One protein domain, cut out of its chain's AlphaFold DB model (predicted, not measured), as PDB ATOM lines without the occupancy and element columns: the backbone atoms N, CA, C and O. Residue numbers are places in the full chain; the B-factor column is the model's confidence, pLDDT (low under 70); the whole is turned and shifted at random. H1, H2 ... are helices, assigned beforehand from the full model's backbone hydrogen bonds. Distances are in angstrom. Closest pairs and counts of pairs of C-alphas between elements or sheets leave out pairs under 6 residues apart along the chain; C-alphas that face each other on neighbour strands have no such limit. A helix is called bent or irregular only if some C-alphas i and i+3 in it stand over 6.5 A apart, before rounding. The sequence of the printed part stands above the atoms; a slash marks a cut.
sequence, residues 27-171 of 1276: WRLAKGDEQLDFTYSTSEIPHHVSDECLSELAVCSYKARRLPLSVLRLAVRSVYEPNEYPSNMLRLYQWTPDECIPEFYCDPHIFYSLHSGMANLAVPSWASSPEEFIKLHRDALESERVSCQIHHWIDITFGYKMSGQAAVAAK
ATOM      1  N   TRP A  27      55.680 -54.165 271.576       87.94
ATOM      2  CA  TRP A  27      56.793 -55.027 271.971       87.94
ATOM      3  C   TRP A  27      58.120 -54.262 272.101       87.94
ATOM      4  O   TRP A  27      58.766 -54.340 273.144       87.94
ATOM      5  N   ARG A  28      58.490 -53.442 271.104       89.88
ATOM      6  CA  ARG A  28      59.683 -52.572 271.153       89.88
ATOM      7  C   ARG A  28      59.606 -51.539 272.274       89.88
ATOM      8  O   ARG A  28      60.586 -51.350 272.988       89.88
ATOM      9  N   LEU A  29      58.437 -50.932 272.479       89.19
ATOM     10  CA  LEU A  29      58.206 -49.987 273.580       89.19
ATOM     11  C   LEU A  29      58.284 -50.641 274.974       89.19
ATOM     12  O   LEU A  29      58.582 -49.949 275.940       89.19
ATOM     13  N   ALA A  30      58.015 -51.947 275.092       87.81
ATOM     14  CA  ALA A  30      58.006 -52.674 276.366       87.81
ATOM     15  C   ALA A  30      59.312 -53.433 276.675       87.81
ATOM     16  O   ALA A  30      59.628 -53.640 277.845       87.81
ATOM     17  N   LYS A  31      60.061 -53.875 275.655       86.38
ATOM     18  CA  LYS A  31      61.335 -54.602 275.816       86.38
ATOM     19  C   LYS A  31      62.573 -53.711 275.701       86.38
ATOM     20  O   LYS A  31      63.606 -54.070 276.253       86.38
ATOM     21  N   GLY A  32      62.465 -52.562 275.036       90.06
ATOM     22  CA  GLY A  32      63.592 -51.664 274.798       90.06
ATOM     23  C   GLY A  32      64.496 -52.120 273.650       90.06
ATOM     24  O   GLY A  32      64.538 -53.287 273.268       90.06
ATOM     25  N   ASP A  33      65.215 -51.161 273.073       90.31
ATOM     26  CA  ASP A  33      65.963 -51.339 271.827       90.31
ATOM     27  C   ASP A  33      67.157 -52.303 271.941       90.31
ATOM     28  O   ASP A  33      67.439 -53.016 270.982       90.31
ATOM     29  N   GLU A  34      67.827 -52.336 273.096       89.94
ATOM     30  CA  GLU A  34      69.012 -53.170 273.364       89.94
ATOM     31  C   GLU A  34      68.649 -54.656 273.493       89.94
ATOM     32  O   GLU A  34      69.309 -55.523 272.924       89.94
ATOM     33  N   GLN A  35      67.551 -54.958 274.195       88.12
ATOM     34  CA  GLN A  35      67.072 -56.327 274.386       88.12
ATOM     35  C   GLN A  35      66.628 -56.965 273.065       88.12
ATOM     36  O   GLN A  35      66.781 -58.173 272.895       88.12
ATOM     37  N   LEU A  36      66.083 -56.174 272.132       89.50
ATOM     38  CA  LEU A  36      65.713 -56.673 270.808       89.50
ATOM     39  C   LEU A  36      66.937 -56.952 269.930       89.50
ATOM     40  O   LEU A  36      66.953 -57.976 269.253       89.50
ATOM     41  N   ASP A  37      67.966 -56.101 269.979       90.38
ATOM     42  CA  ASP A  37      69.222 -56.326 269.246       90.38
ATOM     43  C   ASP A  37      69.961 -57.557 269.788       90.38
ATOM     44  O   ASP A  37      70.494 -58.361 269.019       90.38
ATOM     45  N   PHE A  38      69.934 -57.758 271.110       90.50
ATOM     46  CA  PHE A  38      70.441 -58.968 271.754       90.50
ATOM     47  C   PHE A  38      69.685 -60.219 271.283       90.50
ATOM     48  O   PHE A  38      70.314 -61.184 270.855       90.50
ATOM     49  N   THR A  39      68.346 -60.210 271.283       88.38
ATOM     50  CA  THR A  39      67.550 -61.344 270.775       88.38
ATOM     51  C   THR A  39      67.829 -61.613 269.293       88.38
ATOM     52  O   THR A  39      68.029 -62.766 268.911       88.38
ATOM     53  N   TYR A  40      67.923 -60.570 268.463       89.56
ATOM     54  CA  TYR A  40      68.189 -60.701 267.027       89.56
ATOM     55  C   TYR A  40      69.581 -61.275 266.723       89.56
ATOM     56  O   TYR A  40      69.741 -61.992 265.740       89.56
ATOM     57  N   SER A  41      70.577 -60.995 267.568       88.38
ATOM     58  CA  SER A  41      71.965 -61.451 267.388       88.38
ATOM     59  C   SER A  41      72.313 -62.776 268.080       88.38
ATOM     60  O   SER A  41      73.314 -63.388 267.715       88.38
ATOM     61  N   THR A  42      71.514 -63.235 269.053       86.44
ATOM     62  CA  THR A  42      71.786 -64.468 269.828       86.44
ATOM     63  C   THR A  42      70.822 -65.625 269.562       86.44
ATOM     64  O   THR A  42      71.091 -66.743 269.998       86.44
ATOM     65  N   SER A  43      69.713 -65.399 268.851       85.00
ATOM     66  CA  SER A  43      68.772 -66.464 268.481       85.00
ATOM     67  C   SER A  43      69.228 -67.250 267.245       85.00
ATOM     68  O   SER A  43      69.794 -66.689 266.312       85.00
ATOM     69  N   GLU A  44      68.931 -68.556 267.217       80.62
ATOM     70  CA  GLU A  44      69.265 -69.463 266.099       80.62
ATOM     71  C   GLU A  44      68.672 -69.004 264.755       80.62
ATOM     72  O   GLU A  44      69.248 -69.245 263.696       80.62
ATOM     73  N   ILE A  45      67.527 -68.313 264.805       83.75
ATOM     74  CA  ILE A  45      66.891 -67.661 263.663       83.75
ATOM     75  C   ILE A  45      66.704 -66.175 264.024       83.75
ATOM     76  O   ILE A  45      65.846 -65.879 264.862       83.75
ATOM     77  N   PRO A  46      67.468 -65.241 263.420       86.31
ATOM     78  CA  PRO A  46      67.461 -63.825 263.792       86.31
ATOM     79  C   PRO A  46      66.075 -63.169 263.737       86.31
ATOM     80  O   PRO A  46      65.525 -62.905 262.664       86.31
ATOM     81  N   HIS A  47      65.520 -62.854 264.909       88.94
ATOM     82  CA  HIS A  47      64.215 -62.208 265.062       88.94
ATOM     83  C   HIS A  47      64.201 -61.196 266.219       88.94
ATOM     84  O   HIS A  47      64.980 -61.292 267.162       88.94
ATOM     85  N   HIS A  48      63.304 -60.214 266.139       88.69
ATOM     86  CA  HIS A  48      63.068 -59.230 267.203       88.69
ATOM     87  C   HIS A  48      61.765 -59.537 267.965       88.69
ATOM     88  O   HIS A  48      61.663 -59.280 269.164       88.69
ATOM     89  N   VAL A  49      60.748 -60.066 267.276       84.25
ATOM     90  CA  VAL A  49      59.392 -60.245 267.819       84.25
ATOM     91  C   VAL A  49      58.877 -61.655 267.520       84.25
ATOM     92  O   VAL A  49      59.152 -62.217 266.459       84.25
ATOM     93  N   SER A  50      58.126 -62.231 268.458       77.38
ATOM     94  CA  SER A  50      57.406 -63.495 268.288       77.38
ATOM     95  C   SER A  50      56.237 -63.379 267.298       77.38
ATOM     96  O   SER A  50      55.668 -62.302 267.106       77.38
ATOM     97  N   ASP A  51      55.848 -64.515 266.713       71.94
ATOM     98  CA  ASP A  51      54.719 -64.633 265.776       71.94
ATOM     99  C   ASP A  51      53.364 -64.267 266.427       71.94
ATOM    100  O   ASP A  51      52.482 -63.689 265.792       71.94
ATOM    101  N   GLU A  52      53.204 -64.516 267.732       71.88
ATOM    102  CA  GLU A  52      51.986 -64.160 268.466       71.88
ATOM    103  C   GLU A  52      51.729 -62.642 268.491       71.88
ATOM    104  O   GLU A  52      52.583 -61.828 268.862       71.88
ATOM    105  N   CYS A  53      50.506 -62.257 268.102       68.25
ATOM    106  CA  CYS A  53      50.078 -60.858 268.061       68.25
ATOM    107  C   CYS A  53      49.430 -60.367 269.370       68.25
ATOM    108  O   CYS A  53      49.455 -59.167 269.658       68.25
ATOM    109  N   LEU A  54      48.842 -61.304 270.113       79.56
ATOM    110  CA  LEU A  54      48.200 -61.182 271.420       79.56
ATOM    111  C   LEU A  54      48.369 -62.545 272.097       79.56
ATOM    112  O   LEU A  54      47.812 -63.526 271.607       79.56
ATOM    113  N   SER A  55      49.126 -62.611 273.186       83.62
ATOM    114  CA  SER A  55      49.305 -63.850 273.950       83.62
ATOM    115  C   SER A  55      48.038 -64.215 274.734       83.62
ATOM    116  O   SER A  55      47.304 -63.333 275.200       83.62
ATOM    117  N   GLU A  56      47.786 -65.511 274.954       84.75
ATOM    118  CA  GLU A  56      46.659 -65.964 275.794       84.75
ATOM    119  C   GLU A  56      46.734 -65.351 277.204       84.75
ATOM    120  O   GLU A  56      45.727 -64.902 277.756       84.75
ATOM    121  N   LEU A  57      47.953 -65.225 277.744       86.06
ATOM    122  CA  LEU A  57      48.247 -64.564 279.017       86.06
ATOM    123  C   LEU A  57      47.826 -63.087 279.037       86.06
ATOM    124  O   LEU A  57      47.232 -62.642 280.025       86.06
ATOM    125  N   ALA A  58      48.084 -62.319 277.972       87.19
ATOM    126  CA  ALA A  58      47.652 -60.924 277.883       87.19
ATOM    127  C   ALA A  58      46.124 -60.810 277.788       87.19
ATOM    128  O   ALA A  58      45.526 -60.024 278.524       87.19
ATOM    129  N   VAL A  59      45.471 -61.639 276.966       89.88
ATOM    130  CA  VAL A  59      44.000 -61.646 276.840       89.88
ATOM    131  C   VAL A  59      43.332 -62.029 278.166       89.88
ATOM    132  O   VAL A  59      42.387 -61.358 278.593       89.88
ATOM    133  N   CYS A  60      43.846 -63.043 278.868       89.56
ATOM    134  CA  CYS A  60      43.374 -63.413 280.203       89.56
ATOM    135  C   CYS A  60      43.638 -62.319 281.245       89.56
ATOM    136  O   CYS A  60      42.773 -62.081 282.084       89.56
ATOM    137  N   SER A  61      44.770 -61.610 281.170       88.62
ATOM    138  CA  SER A  61      45.088 -60.481 282.060       88.62
ATOM    139  C   SER A  61      44.159 -59.284 281.836       88.62
ATOM    140  O   SER A  61      43.658 -58.705 282.800       88.62
ATOM    141  N   TYR A  62      43.872 -58.932 280.579       91.94
ATOM    142  CA  TYR A  62      42.939 -57.859 280.227       91.94
ATOM    143  C   TYR A  62      41.498 -58.184 280.648       91.94
ATOM    144  O   TYR A  62      40.811 -57.334 281.211       91.94
ATOM    145  N   LYS A  63      41.040 -59.424 280.424       92.38
ATOM    146  CA  LYS A  63      39.670 -59.869 280.739       92.38
ATOM    147  C   LYS A  63      39.518 -60.488 282.138       92.38
ATOM    148  O   LYS A  63      38.451 -61.017 282.455       92.38
ATOM    149  N   ALA A  64      40.529 -60.376 283.005       91.12
ATOM    150  CA  ALA A  64      40.589 -61.019 284.327       91.12
ATOM    151  C   ALA A  64      39.414 -60.696 285.267       91.12
ATOM    152  O   ALA A  64      39.119 -61.456 286.180       91.12
ATOM    153  N   ARG A  65      38.720 -59.576 285.039       91.69
ATOM    154  CA  ARG A  65      37.552 -59.144 285.823       91.69
ATOM    155  C   ARG A  65      36.229 -59.766 285.369       91.69
ATOM    156  O   ARG A  65      35.246 -59.685 286.100       91.69
ATOM    157  N   ARG A  66      36.201 -60.375 284.177       92.94
ATOM    158  CA  ARG A  66      35.001 -60.924 283.516       92.94
ATOM    159  C   ARG A  66      35.090 -62.418 283.204       92.94
ATOM    160  O   ARG A  66      34.052 -63.056 283.051       92.94
ATOM    161  N   LEU A  67      36.294 -62.980 283.109       91.62
ATOM    162  CA  LEU A  67      36.502 -64.421 282.943       91.62
ATOM    163  C   LEU A  67      36.198 -65.186 284.246       91.62
ATOM    164  O   LEU A  67      36.411 -64.653 285.330       91.62
ATOM    165  N   PRO A  68      35.727 -66.443 284.184       90.38
ATOM    166  CA  PRO A  68      35.532 -67.257 285.378       90.38
ATOM    167  C   PRO A  68      36.874 -67.729 285.964       90.38
ATOM    168  O   PRO A  68      37.835 -67.994 285.240       90.38
ATOM    169  N   LEU A  69      36.909 -67.933 287.287       87.12
ATOM    170  CA  LEU A  69      38.112 -68.362 288.022       87.12
ATOM    171  C   LEU A  69      38.730 -69.672 287.501       87.12
ATOM    172  O   LEU A  69      39.927 -69.881 287.665       87.12
ATOM    173  N   SER A  70      37.941 -70.549 286.876       88.62
ATOM    174  CA  SER A  70      38.428 -71.775 286.231       88.62
ATOM    175  C   SER A  70      39.366 -71.490 285.055       88.62
ATOM    176  O   SER A  70      40.406 -72.132 284.947       88.62
ATOM    177  N   VAL A  71      39.044 -70.500 284.215       89.19
ATOM    178  CA  VAL A  71      39.877 -70.094 283.070       89.19
ATOM    179  C   VAL A  71      41.144 -69.397 283.555       89.19
ATOM    180  O   VAL A  71      42.233 -69.723 283.093       89.19
ATOM    181  N   LEU A  72      41.038 -68.508 284.548       87.38
ATOM    182  CA  LEU A  72      42.204 -67.819 285.117       87.38
ATOM    183  C   LEU A  72      43.177 -68.784 285.814       87.38
ATOM    184  O   LEU A  72      44.393 -68.614 285.708       87.38
ATOM    185  N   ARG A  73      42.656 -69.829 286.474       87.94
ATOM    186  CA  ARG A  73      43.478 -70.891 287.078       87.94
ATOM    187  C   ARG A  73      44.136 -71.819 286.059       87.94
ATOM    188  O   ARG A  73      45.170 -72.400 286.368       87.94
ATOM    189  N   LEU A  74      43.545 -71.963 284.873       86.56
ATOM    190  CA  LEU A  74      44.099 -72.769 283.788       86.56
ATOM    191  C   LEU A  74      45.180 -72.007 283.008       86.56
ATOM    192  O   LEU A  74      46.243 -72.560 282.758       86.56
ATOM    193  N   ALA A  75      44.900 -70.754 282.635       82.19
ATOM    194  CA  ALA A  75      45.713 -69.994 281.687       82.19
ATOM    195  C   ALA A  75      46.803 -69.120 282.332       82.19
ATOM    196  O   ALA A  75      47.830 -68.894 281.705       82.19
ATOM    197  N   VAL A  76      46.595 -68.610 283.556       81.44
ATOM    198  CA  VAL A  76      47.546 -67.681 284.205       81.44
ATOM    199  C   VAL A  76      48.369 -68.385 285.282       81.44
ATOM    200  O   VAL A  76      49.593 -68.389 285.210       81.44
ATOM    201  N   ARG A  77      47.712 -68.977 286.290       80.25
ATOM    202  CA  ARG A  77      48.367 -69.771 287.349       80.25
ATOM    203  C   ARG A  77      47.365 -70.582 288.169       80.25
ATOM    204  O   ARG A  77      46.320 -70.065 288.555       80.25
ATOM    205  N   SER A  78      47.718 -71.823 288.506       82.06
ATOM    206  CA  SER A  78      46.851 -72.770 289.232       82.06
ATOM    207  C   SER A  78      46.355 -72.247 290.587       82.06
ATOM    208  O   SER A  78      45.194 -72.459 290.951       82.06
ATOM    209  N   VAL A  79      47.206 -71.517 291.314       84.75
ATOM    210  CA  VAL A  79      46.850 -70.799 292.544       84.75
ATOM    211  C   VAL A  79      46.389 -69.386 292.186       84.75
ATOM    212  O   VAL A  79      47.188 -68.510 291.877       84.75
ATOM    213  N   TYR A  80      45.076 -69.158 292.233       85.00
ATOM    214  CA  TYR A  80      44.505 -67.825 292.037       85.00
ATOM    215  C   TYR A  80      44.644 -66.975 293.303       85.00
ATOM    216  O   TYR A  80      43.967 -67.240 294.298       85.00
ATOM    217  N   GLU A  81      45.423 -65.899 293.218       86.56
ATOM    218  CA  GLU A  81      45.388 -64.785 294.169       86.56
ATOM    219  C   GLU A  81      45.115 -63.476 293.395       86.56
ATOM    220  O   GLU A  81      45.776 -63.227 292.378       86.56
ATOM    221  N   PRO A  82      44.174 -62.621 293.842       84.19
ATOM    222  CA  PRO A  82      43.792 -61.405 293.113       84.19
ATOM    223  C   PRO A  82      44.884 -60.334 292.982       84.19
ATOM    224  O   PRO A  82      44.881 -59.580 292.013       84.19
ATOM    225  N   ASN A  83      45.797 -60.245 293.954       83.50
ATOM    226  CA  ASN A  83      46.661 -59.073 294.151       83.50
ATOM    227  C   ASN A  83      47.783 -58.909 293.108       83.50
ATOM    228  O   ASN A  83      48.366 -57.830 293.013       83.50
ATOM    229  N   GLU A  84      48.091 -59.949 292.328       83.25
ATOM    230  CA  GLU A  84      49.058 -59.856 291.224       83.25
ATOM    231  C   GLU A  84      48.474 -59.184 289.971       83.25
ATOM    232  O   GLU A  84      49.221 -58.595 289.188       83.25
ATOM    233  N   TYR A  85      47.150 -59.224 289.783       88.56
ATOM    234  CA  TYR A  85      46.507 -58.648 288.602       88.56
ATOM    235  C   TYR A  85      46.573 -57.108 288.632       88.56
ATOM    236  O   TYR A  85      46.283 -56.504 289.670       88.56
ATOM    237  N   PRO A  86      46.896 -56.429 287.510       89.56
ATOM    238  CA  PRO A  86      46.987 -54.972 287.482       89.56
ATOM    239  C   PRO A  86      45.706 -54.271 287.962       89.56
ATOM    240  O   PRO A  86      44.597 -54.517 287.473       89.56
ATOM    241  N   SER A  87      45.872 -53.381 288.941       88.69
ATOM    242  CA  SER A  87      44.790 -52.652 289.611       88.69
ATOM    243  C   SER A  87      44.347 -51.376 288.887       88.69
ATOM    244  O   SER A  87      43.242 -50.903 289.133       88.69
ATOM    245  N   ASN A  88      45.168 -50.830 287.983       90.25
ATOM    246  CA  ASN A  88      44.865 -49.626 287.206       90.25
ATOM    247  C   ASN A  88      45.306 -49.757 285.733       90.25
ATOM    248  O   ASN A  88      46.127 -50.614 285.397       90.25
ATOM    249  N   MET A  89      44.753 -48.904 284.862       90.50
ATOM    250  CA  MET A  89      45.017 -48.933 283.413       90.50
ATOM    251  C   MET A  89      46.494 -48.739 283.045       90.50
ATOM    252  O   MET A  89      46.998 -49.452 282.181       90.50
ATOM    253  N   LEU A  90      47.207 -47.828 283.718       90.00
ATOM    254  CA  LEU A  90      48.627 -47.566 283.449       90.00
ATOM    255  C   LEU A  90      49.485 -48.816 283.702       90.00
ATOM    256  O   LEU A  90      50.273 -49.215 282.845       90.00
ATOM    257  N   ARG A  91      49.284 -49.489 284.842       89.44
ATOM    258  CA  ARG A  91      49.978 -50.741 285.170       89.44
ATOM    259  C   ARG A  91      49.579 -51.867 284.219       89.44
ATOM    260  O   ARG A  91      50.440 -52.661 283.866       89.44
ATOM    261  N   LEU A  92      48.321 -51.932 283.774       90.69
ATOM    262  CA  LEU A  92      47.868 -52.921 282.786       90.69
ATOM    263  C   LEU A  92      48.568 -52.726 281.429       90.69
ATOM    264  O   LEU A  92      49.069 -53.688 280.855       90.69
ATOM    265  N   TYR A  93      48.673 -51.479 280.962       90.25
ATOM    266  CA  TYR A  93      49.397 -51.114 279.742       90.25
ATOM    267  C   TYR A  93      50.908 -51.365 279.851       90.25
ATOM    268  O   TYR A  93      51.531 -51.756 278.867       90.25
ATOM    269  N   GLN A  94      51.520 -51.169 281.022       87.94
ATOM    270  CA  GLN A  94      52.941 -51.469 281.251       87.94
ATOM    271  C   GLN A  94      53.229 -52.974 281.385       87.94
ATOM    272  O   GLN A  94      54.293 -53.425 280.970       87.94
ATOM    273  N   TRP A  95      52.292 -53.754 281.932       85.25
ATOM    274  CA  TRP A  95      52.440 -55.197 282.176       85.25
ATOM    275  C   TRP A  95      52.534 -56.031 280.892       85.25
ATOM    276  O   TRP A  95      53.209 -57.057 280.863       85.25
ATOM    277  N   THR A  96      51.856 -55.601 279.825       85.62
ATOM    278  CA  THR A  96      51.754 -56.353 278.567       85.62
ATOM    279  C   THR A  96      52.551 -55.701 277.429       85.62
ATOM    280  O   THR A  96      52.346 -54.514 277.163       85.62
ATOM    281  N   PRO A  97      53.375 -56.461 276.682       87.38
ATOM    282  CA  PRO A  97      54.018 -56.002 275.447       87.38
ATOM    283  C   PRO A  97      53.096 -56.097 274.211       87.38
ATOM    284  O   PRO A  97      53.523 -55.777 273.099       87.38
ATOM    285  N   ASP A  98      51.840 -56.508 274.412       89.12
ATOM    286  CA  ASP A  98      50.856 -56.793 273.367       89.12
ATOM    287  C   ASP A  98      49.884 -55.617 273.127       89.12
ATOM    288  O   ASP A  98      49.802 -54.660 273.903       89.12
ATOM    289  N   GLU A  99      49.157 -55.671 272.009       89.62
ATOM    290  CA  GLU A  99      48.271 -54.594 271.542       89.62
ATOM    291  C   GLU A  99      46.892 -54.559 272.239       89.62
ATOM    292  O   GLU A  99      46.511 -55.459 272.979       89.62
ATOM    293  N   CYS A 100      46.114 -53.497 272.022       89.81
ATOM    294  CA  CYS A 100      44.830 -53.295 272.698       89.81
ATOM    295  C   CYS A 100      43.721 -54.223 272.165       89.81
ATOM    296  O   CYS A 100      43.499 -54.326 270.951       89.81
ATOM    297  N   ILE A 101      42.941 -54.820 273.069       92.00
ATOM    298  CA  ILE A 101      41.690 -55.516 272.722       92.00
ATOM    299  C   ILE A 101      40.540 -54.512 272.471       92.00
ATOM    300  O   ILE A 101      40.565 -53.420 273.046       92.00
ATOM    301  N   PRO A 102      39.547 -54.821 271.608       91.12
ATOM    302  CA  PRO A 102      38.480 -53.877 271.247       91.12
ATOM    303  C   PRO A 102      37.609 -53.406 272.419       91.12
ATOM    304  O   PRO A 102      37.096 -52.290 272.394       91.12
ATOM    305  N   GLU A 103      37.454 -54.220 273.463       92.06
ATOM    306  CA  GLU A 103      36.565 -53.945 274.595       92.06
ATOM    307  C   GLU A 103      36.919 -52.642 275.329       92.06
ATOM    308  O   GLU A 103      36.013 -51.905 275.712       92.06
ATOM    309  N   PHE A 104      38.204 -52.271 275.418       92.75
ATOM    310  CA  PHE A 104      38.645 -50.995 276.011       92.75
ATOM    311  C   PHE A 104      38.289 -49.740 275.183       92.75
ATOM    312  O   PHE A 104      38.596 -48.625 275.607       92.75
ATOM    313  N   TYR A 105      37.629 -49.903 274.032       92.69
ATOM    314  CA  TYR A 105      37.015 -48.831 273.239       92.69
ATOM    315  C   TYR A 105      35.477 -48.943 273.162       92.69
ATOM    316  O   TYR A 105      34.830 -48.064 272.582       92.69
ATOM    317  N   CYS A 106      34.867 -49.993 273.730       92.62
ATOM    318  CA  CYS A 106      33.467 -50.359 273.471       92.62
ATOM    319  C   CYS A 106      32.629 -50.721 274.710       92.62
ATOM    320  O   CYS A 106      31.458 -50.350 274.733       92.62
ATOM    321  N   ASP A 107      33.176 -51.422 275.708       91.88
ATOM    322  CA  ASP A 107      32.398 -52.043 276.793       91.88
ATOM    323  C   ASP A 107      32.832 -51.574 278.198       91.88
ATOM    324  O   ASP A 107      33.890 -51.988 278.678       91.88
ATOM    325  N   PRO A 108      32.016 -50.773 278.915       91.56
ATOM    326  CA  PRO A 108      32.305 -50.369 280.294       91.56
ATOM    327  C   PRO A 108      32.399 -51.537 281.280       91.56
ATOM    328  O   PRO A 108      33.087 -51.429 282.299       91.56
ATOM    329  N   HIS A 109      31.763 -52.681 280.997       91.19
ATOM    330  CA  HIS A 109      31.718 -53.793 281.944       91.19
ATOM    331  C   HIS A 109      33.095 -54.411 282.207       91.19
ATOM    332  O   HIS A 109      33.287 -54.947 283.298       91.19
ATOM    333  N   ILE A 110      34.069 -54.301 281.292       92.75
ATOM    334  CA  ILE A 110      35.427 -54.850 281.485       92.75
ATOM    335  C   ILE A 110      36.156 -54.265 282.708       92.75
ATOM    336  O   ILE A 110      37.012 -54.929 283.300       92.75
ATOM    337  N   PHE A 111      35.779 -53.060 283.144       92.62
ATOM    338  CA  PHE A 111      36.341 -52.412 284.330       92.62
ATOM    339  C   PHE A 111      35.781 -52.980 285.646       92.62
ATOM    340  O   PHE A 111      36.434 -52.873 286.688       92.62
ATOM    341  N   TYR A 112      34.611 -53.626 285.613       92.00
ATOM    342  CA  TYR A 112      33.896 -54.119 286.790       92.00
ATOM    343  C   TYR A 112      34.151 -55.609 287.053       92.00
ATOM    344  O   TYR A 112      33.878 -56.474 286.217       92.00
ATOM    345  N   SER A 113      34.647 -55.903 288.256       90.44
ATOM    346  CA  SER A 113      34.999 -57.244 288.719       90.44
ATOM    347  C   SER A 113      33.776 -58.095 289.063       90.44
ATOM    348  O   SER A 113      32.920 -57.689 289.847       90.44
ATOM    349  N   LEU A 114      33.739 -59.321 288.538       89.50
ATOM    350  CA  LEU A 114      32.838 -60.393 288.979       89.50
ATOM    351  C   LEU A 114      33.379 -61.172 290.194       89.50
ATOM    352  O   LEU A 114      32.740 -62.114 290.661       89.50
ATOM    353  N   HIS A 115      34.576 -60.846 290.691       88.44
ATOM    354  CA  HIS A 115      35.242 -61.585 291.763       88.44
ATOM    355  C   HIS A 115      35.318 -60.743 293.033       88.44
ATOM    356  O   HIS A 115      36.016 -59.734 293.067       88.44
ATOM    357  N   SER A 116      34.690 -61.209 294.114       80.19
ATOM    358  CA  SER A 116      34.665 -60.524 295.418       80.19
ATOM    359  C   SER A 116      36.049 -60.226 296.013       80.19
ATOM    360  O   SER A 116      36.184 -59.294 296.797       80.19
ATOM    361  N   GLY A 117      37.078 -60.992 295.636       80.81
ATOM    362  CA  GLY A 117      38.466 -60.750 296.040       80.81
ATOM    363  C   GLY A 117      39.275 -59.820 295.124       80.81
ATOM    364  O   GLY A 117      40.378 -59.446 295.502       80.81
ATOM    365  N   MET A 118      38.790 -59.462 293.928       89.06
ATOM    366  CA  MET A 118      39.521 -58.615 292.970       89.06
ATOM    367  C   MET A 118      38.843 -57.251 292.831       89.06
ATOM    368  O   MET A 118      37.662 -57.172 292.500       89.06
ATOM    369  N   ALA A 119      39.601 -56.173 293.027       87.38
ATOM    370  CA  ALA A 119      39.105 -54.813 292.845       87.38
ATOM    371  C   ALA A 119      38.817 -54.480 291.367       87.38
ATOM    372  O   ALA A 119      39.489 -54.974 290.453       87.38
ATOM    373  N   ASN A 120      37.854 -53.580 291.141       91.12
ATOM    374  CA  ASN A 120      37.592 -52.967 289.835       91.12
ATOM    375  C   ASN A 120      38.863 -52.320 289.255       91.12
ATOM    376  O   ASN A 120      39.784 -51.954 289.987       91.12
ATOM    377  N   LEU A 121      38.932 -52.209 287.930       92.81
ATOM    378  CA  LEU A 121      40.075 -51.628 287.231       92.81
ATOM    379  C   LEU A 121      39.999 -50.105 287.334       92.81
ATOM    380  O   LEU A 121      39.091 -49.492 286.776       92.81
ATOM    381  N   ALA A 122      40.940 -49.487 288.043       91.31
ATOM    382  CA  ALA A 122      40.968 -48.037 288.170       91.31
ATOM    383  C   ALA A 122      41.352 -47.377 286.833       91.31
ATOM    384  O   ALA A 122      42.413 -47.653 286.258       91.31
ATOM    385  N   VAL A 123      40.479 -46.485 286.362       92.12
ATOM    386  CA  VAL A 123      40.751 -45.569 285.246       92.12
ATOM    387  C   VAL A 123      41.787 -44.503 285.656       92.12
ATOM    388  O   VAL A 123      41.992 -44.276 286.852       92.12
ATOM    389  N   PRO A 124      42.479 -43.854 284.701       89.75
ATOM    390  CA  PRO A 124      43.366 -42.729 284.995       89.75
ATOM    391  C   PRO A 124      42.615 -41.553 285.631       89.75
ATOM    392  O   PRO A 124      41.448 -41.322 285.329       89.75
ATOM    393  N   SER A 125      43.308 -40.744 286.438       85.25
ATOM    394  CA  SER A 125      42.734 -39.613 287.195       85.25
ATOM    395  C   SER A 125      42.106 -38.492 286.353       85.25
ATOM    396  O   SER A 125      41.484 -37.590 286.909       85.25
ATOM    397  N   TRP A 126      42.267 -38.527 285.028       87.81
ATOM    398  CA  TRP A 126      41.656 -37.593 284.083       87.81
ATOM    399  C   TRP A 126      40.300 -38.052 283.516       87.81
ATOM    400  O   TRP A 126      39.727 -37.328 282.698       87.81
ATOM    401  N   ALA A 127      39.798 -39.219 283.932       89.00
ATOM    402  CA  ALA A 127      38.443 -39.706 283.667       89.00
ATOM    403  C   ALA A 127      37.746 -40.049 284.996       89.00
ATOM    404  O   ALA A 127      38.336 -40.687 285.867       89.00
ATOM    405  N   SER A 128      36.491 -39.637 285.154       84.81
ATOM    406  CA  SER A 128      35.699 -39.849 286.374       84.81
ATOM    407  C   SER A 128      34.985 -41.204 286.419       84.81
ATOM    408  O   SER A 128      34.708 -41.709 287.507       84.81
ATOM    409  N   SER A 129      34.720 -41.823 285.261       91.81
ATOM    410  CA  SER A 129      34.066 -43.134 285.155       91.81
ATOM    411  C   SER A 129      34.626 -43.997 284.006       91.81
ATOM    412  O   SER A 129      35.287 -43.467 283.105       91.81
ATOM    413  N   PRO A 130      34.363 -45.321 283.993       92.19
ATOM    414  CA  PRO A 130      34.687 -46.206 282.868       92.19
ATOM    415  C   PRO A 130      34.051 -45.786 281.536       92.19
ATOM    416  O   PRO A 130      34.671 -45.923 280.483       92.19
ATOM    417  N   GLU A 131      32.834 -45.243 281.569       92.62
ATOM    418  CA  GLU A 131      32.101 -44.768 280.391       92.62
ATOM    419  C   GLU A 131      32.749 -43.503 279.815       92.62
ATOM    420  O   GLU A 131      32.955 -43.409 278.603       92.62
ATOM    421  N   GLU A 132      33.128 -42.550 280.676       92.12
ATOM    422  CA  GLU A 132      33.882 -41.361 280.267       92.12
ATOM    423  C   GLU A 132      35.268 -41.744 279.734       92.12
ATOM    424  O   GLU A 132      35.688 -41.231 278.696       92.12
ATOM    425  N   PHE A 133      35.955 -42.689 280.386       92.75
ATOM    426  CA  PHE A 133      37.234 -43.210 279.909       92.75
ATOM    427  C   PHE A 133      37.113 -43.823 278.509       92.75
ATOM    428  O   PHE A 133      37.887 -43.465 277.625       92.75
ATOM    429  N   ILE A 134      36.134 -44.706 278.279       93.56
ATOM    430  CA  ILE A 134      35.906 -45.334 276.967       93.56
ATOM    431  C   ILE A 134      35.597 -44.289 275.903       93.56
ATOM    432  O   ILE A 134      36.119 -44.388 274.792       93.56
ATOM    433  N   LYS A 135      34.789 -43.276 276.235       91.94
ATOM    434  CA  LYS A 135      34.515 -42.171 275.319       91.94
ATOM    435  C   LYS A 135      35.805 -41.428 274.964       91.94
ATOM    436  O   LYS A 135      36.142 -41.363 273.792       91.94
ATOM    437  N   LEU A 136      36.566 -40.954 275.952       90.44
ATOM    438  CA  LEU A 136      37.827 -40.235 275.724       90.44
ATOM    439  C   LEU A 136      38.866 -41.079 274.963       90.44
ATOM    440  O   LEU A 136      39.603 -40.547 274.136       90.44
ATOM    441  N   HIS A 137      38.920 -42.390 275.208       91.25
ATOM    442  CA  HIS A 137      39.821 -43.311 274.513       91.25
ATOM    443  C   HIS A 137      39.401 -43.522 273.048       91.25
ATOM    444  O   HIS A 137      40.258 -43.554 272.165       91.25
ATOM    445  N   ARG A 138      38.092 -43.599 272.766       92.75
ATOM    446  CA  ARG A 138      37.545 -43.656 271.401       92.75
ATOM    447  C   ARG A 138      37.725 -42.333 270.655       92.75
ATOM    448  O   ARG A 138      38.248 -42.349 269.547       92.75
ATOM    449  N   ASP A 139      37.393 -41.208 271.285       91.00
ATOM    450  CA  ASP A 139      37.595 -39.859 270.743       91.00
ATOM    451  C   ASP A 139      39.086 -39.641 270.370       91.00
ATOM    452  O   ASP A 139      39.395 -39.059 269.331       91.00
ATOM    453  N   ALA A 140      40.025 -40.182 271.162       90.06
ATOM    454  CA  ALA A 140      41.461 -40.163 270.856       90.06
ATOM    455  C   ALA A 140      41.862 -41.081 269.680       90.06
ATOM    456  O   ALA A 140      42.725 -40.704 268.885       90.06
ATOM    457  N   LEU A 141      41.247 -42.260 269.531       91.75
ATOM    458  CA  LEU A 141      41.463 -43.169 268.391       91.75
ATOM    459  C   LEU A 141      40.924 -42.586 267.073       91.75
ATOM    460  O   LEU A 141      41.544 -42.760 266.025       91.75
ATOM    461  N   GLU A 142      39.794 -41.883 267.132       90.38
ATOM    462  CA  GLU A 142      39.142 -41.227 265.988       90.38
ATOM    463  C   GLU A 142      39.744 -39.839 265.664       90.38
ATOM    464  O   GLU A 142      39.353 -39.204 264.682       90.38
ATOM    465  N   SER A 143      40.730 -39.378 266.447       89.12
ATOM    466  CA  SER A 143      41.396 -38.080 266.281       89.12
ATOM    467  C   SER A 143      42.116 -37.919 264.935       89.12
ATOM    468  O   SER A 143      42.654 -38.866 264.353       89.12
ATOM    469  N   GLU A 144      42.218 -36.674 264.457       85.06
ATOM    470  CA  GLU A 144      42.970 -36.356 263.235       85.06
ATOM    471  C   GLU A 144      44.470 -36.678 263.381       85.06
ATOM    472  O   GLU A 144      45.096 -37.143 262.424       85.06
ATOM    473  N   ARG A 145      45.030 -36.538 264.593       86.69
ATOM    474  CA  ARG A 145      46.412 -36.921 264.924       86.69
ATOM    475  C   ARG A 145      46.655 -38.414 264.687       86.69
ATOM    476  O   ARG A 145      47.567 -38.770 263.936       86.69
ATOM    477  N   VAL A 146      45.819 -39.285 265.260       89.25
ATOM    478  CA  VAL A 146      45.911 -40.737 265.031       89.25
ATOM    479  C   VAL A 146      45.606 -41.069 263.573       89.25
ATOM    480  O   VAL A 146      46.359 -41.822 262.961       89.25
ATOM    481  N   SER A 147      44.592 -40.452 262.960       88.38
ATOM    482  CA  SER A 147      44.261 -40.673 261.545       88.38
ATOM    483  C   SER A 147      45.401 -40.317 260.580       88.38
ATOM    484  O   SER A 147      45.459 -40.901 259.498       88.38
ATOM    485  N   CYS A 148      46.301 -39.395 260.934       87.00
ATOM    486  CA  CYS A 148      47.511 -39.119 260.156       87.00
ATOM    487  C   CYS A 148      48.602 -40.182 260.390       87.00
ATOM    488  O   CYS A 148      49.253 -40.621 259.444       87.00
ATOM    489  N   GLN A 149      48.806 -40.621 261.636       88.25
ATOM    490  CA  GLN A 149      49.937 -41.480 262.033       88.25
ATOM    491  C   GLN A 149      49.664 -42.996 261.952       88.25
ATOM    492  O   GLN A 149      50.611 -43.781 261.891       88.25
ATOM    493  N   ILE A 150      48.400 -43.431 261.891       92.25
ATOM    494  CA  ILE A 150      47.987 -44.850 261.933       92.25
ATOM    495  C   ILE A 150      48.626 -45.721 260.840       92.25
ATOM    496  O   ILE A 150      48.866 -46.908 261.060       92.25
ATOM    497  N   HIS A 151      48.973 -45.136 259.691       90.75
ATOM    498  CA  HIS A 151      49.636 -45.840 258.592       90.75
ATOM    499  C   HIS A 151      50.982 -46.469 259.018       90.75
ATOM    500  O   HIS A 151      51.299 -47.576 258.589       90.75
ATOM    501  N   HIS A 152      51.724 -45.849 259.949       91.31
ATOM    502  CA  HIS A 152      52.938 -46.439 260.528       91.31
ATOM    503  C   HIS A 152      52.657 -47.693 261.368       91.31
ATOM    504  O   HIS A 152      53.432 -48.646 261.311       91.31
ATOM    505  N   TRP A 153      51.552 -47.720 262.120       92.38
ATOM    506  CA  TRP A 153      51.158 -48.896 262.901       92.38
ATOM    507  C   TRP A 153      50.700 -50.041 261.986       92.38
ATOM    508  O   TRP A 153      51.038 -51.201 262.234       92.38
ATOM    509  N   ILE A 154      50.009 -49.719 260.885       90.56
ATOM    510  CA  ILE A 154      49.650 -50.692 259.842       90.56
ATOM    511  C   ILE A 154      50.919 -51.274 259.204       90.56
ATOM    512  O   ILE A 154      51.043 -52.496 259.139       90.56
ATOM    513  N   ASP A 155      51.894 -50.439 258.824       90.62
ATOM    514  CA  ASP A 155      53.185 -50.887 258.272       90.62
ATOM    515  C   ASP A 155      53.922 -51.882 259.184       90.62
ATOM    516  O   ASP A 155      54.590 -52.784 258.684       90.62
ATOM    517  N   ILE A 156      53.807 -51.711 260.505       89.81
ATOM    518  CA  ILE A 156      54.512 -52.484 261.546       89.81
ATOM    519  C   ILE A 156      53.747 -53.743 261.979       89.81
ATOM    520  O   ILE A 156      54.365 -54.694 262.448       89.81
ATOM    521  N   THR A 157      52.421 -53.767 261.829       86.88
ATOM    522  CA  THR A 157      51.580 -54.893 262.280       86.88
ATOM    523  C   THR A 157      51.182 -55.820 261.128       86.88
ATOM    524  O   THR A 157      51.061 -57.027 261.324       86.88
ATOM    525  N   PHE A 158      50.994 -55.264 259.924       86.81
ATOM    526  CA  PHE A 158      50.484 -55.973 258.742       86.81
ATOM    527  C   PHE A 158      51.182 -55.582 257.423       86.81
ATOM    528  O   PHE A 158      50.901 -56.185 256.388       86.81
ATOM    529  N   GLY A 159      52.037 -54.556 257.406       85.62
ATOM    530  CA  GLY A 159      52.581 -53.968 256.179       85.62
ATOM    531  C   GLY A 159      54.086 -54.150 255.986       85.62
ATOM    532  O   GLY A 159      54.666 -55.160 256.384       85.62
ATOM    533  N   TYR A 160      54.729 -53.192 255.312       86.56
ATOM    534  CA  TYR A 160      56.055 -53.431 254.729       86.56
ATOM    535  C   TYR A 160      57.211 -53.557 255.742       86.56
ATOM    536  O   TYR A 160      58.285 -54.022 255.371       86.56
ATOM    537  N   LYS A 161      57.004 -53.211 257.023       90.81
ATOM    538  CA  LYS A 161      58.000 -53.344 258.108       90.81
ATOM    539  C   LYS A 161      57.909 -54.693 258.842       90.81
ATOM    540  O   LYS A 161      58.391 -54.815 259.966       90.81
ATOM    541  N   MET A 162      57.296 -55.696 258.212       86.81
ATOM    542  CA  MET A 162      57.198 -57.080 258.701       86.81
ATOM    543  C   MET A 162      58.335 -57.993 258.212       86.81
ATOM    544  O   MET A 162      58.680 -58.956 258.892       86.81
ATOM    545  N   SER A 163      58.937 -57.699 257.052       84.25
ATOM    546  CA  SER A 163      60.064 -58.459 256.494       84.25
ATOM    547  C   SER A 163      61.126 -57.565 255.833       84.25
ATOM    548  O   SER A 163      60.936 -56.360 255.650       84.25
ATOM    549  N   GLY A 164      62.279 -58.158 255.499       86.31
ATOM    550  CA  GLY A 164      63.385 -57.483 254.813       86.31
ATOM    551  C   GLY A 164      64.041 -56.345 255.608       86.31
ATOM    552  O   GLY A 164      63.836 -56.182 256.812       86.31
ATOM    553  N   GLN A 165      64.835 -55.525 254.913       85.94
ATOM    554  CA  GLN A 165      65.640 -54.457 255.526       85.94
ATOM    555  C   GLN A 165      64.796 -53.416 256.287       85.94
ATOM    556  O   GLN A 165      65.252 -52.847 257.278       85.94
ATOM    557  N   ALA A 166      63.549 -53.197 255.860       87.56
ATOM    558  CA  ALA A 166      62.603 -52.311 256.533       87.56
ATOM    559  C   ALA A 166      62.198 -52.822 257.926       87.56
ATOM    560  O   ALA A 166      62.096 -52.030 258.863       87.56
ATOM    561  N   ALA A 167      62.013 -54.136 258.082       89.38
ATOM    562  CA  ALA A 167      61.732 -54.757 259.373       89.38
ATOM    563  C   ALA A 167      62.953 -54.752 260.300       89.38
ATOM    564  O   ALA A 167      62.798 -54.535 261.501       89.38
ATOM    565  N   VAL A 168      64.166 -54.917 259.755       88.81
ATOM    566  CA  VAL A 168      65.422 -54.772 260.518       88.81
ATOM    567  C   VAL A 168      65.547 -53.344 261.058       88.81
ATOM    568  O   VAL A 168      65.659 -53.153 262.264       88.81
ATOM    569  N   ALA A 169      65.409 -52.323 260.204       88.75
ATOM    570  CA  ALA A 169      65.460 -50.917 260.625       88.75
ATOM    571  C   ALA A 169      64.340 -50.532 261.620       88.75
ATOM    572  O   ALA A 169      64.530 -49.683 262.494       88.75
ATOM    573  N   ALA A 170      63.172 -51.175 261.527       89.94
ATOM    574  CA  ALA A 170      62.070 -51.000 262.473       89.94
ATOM    575  C   ALA A 170      62.242 -51.777 263.797       89.94
ATOM    576  O   ALA A 170      61.453 -51.550 264.719       89.94
ATOM    577  N   LYS A 171      63.251 -52.657 263.913       91.38
ATOM    578  CA  LYS A 171      63.407 -53.663 264.985       91.38
ATOM    579  C   LYS A 171      62.154 -54.527 265.168       91.38
ATOM    580  O   LYS A 171      61.633 -54.701 266.267       91.38
TER     581      LYS A 171
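Overview. This is residues 27 to 171 of the 1276 residues of the protein "BEACH domain-containing protein" of Jatropha curcas (UniProt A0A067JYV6). What shape does one see first? A flat, open frame of short helices with few contacts: H8 and H9 meet near their ends in a corner, of which residues 142 to 149 stick out, and H10 follows at the end of the longest axis where H2 also lies. H6 and H7 pack on one part of H8, H3 and H4 form a helical hairpin, and H5 lies near the middle. What is it made of, and how large is it? The 145 printed residues hold ten named helices, H1 to H10 in order, and no named strand, and the class is all helix. It is only just compact, close to loose, with a radius of gyration of the C-alphas of 17.6 A and spans of 50 by 42 by 21 A.

Along the chain. Where do the first helices run? H1 is residues 27 to 31, beginning at C-alpha 27 (56.793, -55.027, 271.971); H2 is 33 to 42, 14.5 A long. H3 is 56 to 62, H4 69 to 75 and H5 89 to 95. Where do the others run? H6 is residues 102 to 105, H7 108 to 111, H8 130 to 141 with 16.3 A, H9 144 to 157 with 20.5 A, and H10 164 to 169, ending at C-alpha 169 (65.460, -50.917, 260.625). H9 is irregular: C-alphas 148 and 151 are 7.2 A apart.

Arrangement. How do H1 to H5 stand? H1 is close to but not clearly touching H2, closest C-alphas Arg 28 and Leu 36 at 7.3 A, and likewise H5, Ala 30 and Gln 94 at 7.1 A. H3 and H4, a helical hairpin, touch at Leu 57 and Ala 75, closest C-alphas 6.6 A apart, at a steep tilt of 41 degrees, opposite ways. What touches H8? Its residues 134 to 138 alone touch H6, closest C-alphas Ile 134 and Tyr 105 at 5.2 A; its residues 130 to 134 alone touch H7, Pro 130 and Pro 108 at 5.4 A. How do H9 and H10 stand? H8 and H9 are close but not clearly touching, closest C-alphas Ala 140 and Val 146 at 7.4 A, about perpendicular at 81 degrees. H9 and H10 are close but not clearly touching too, closest C-alphas Ile 156 and Ala 167 at 7.9 A. What do the backbones show? Every O i to N i+4 pair is within hydrogen-bond range in H1, H2, H3, H4, H5, H8 and H10, and 7 of 10 in H9; H6 and H7 are too short for such a pair.

Size, cuts and confidence. How far does it reach? The two C-alphas farthest apart, Ser 116 and Gln 165, are 50.9 A apart. Which links are long, and is there a cut? H2 to H3, H4 to H5 and H7 to H8 are long links, and the printed part has no cut. Where is confidence low? The mean pLDDT of the printed part is 88.2, and residue 53 is under 70.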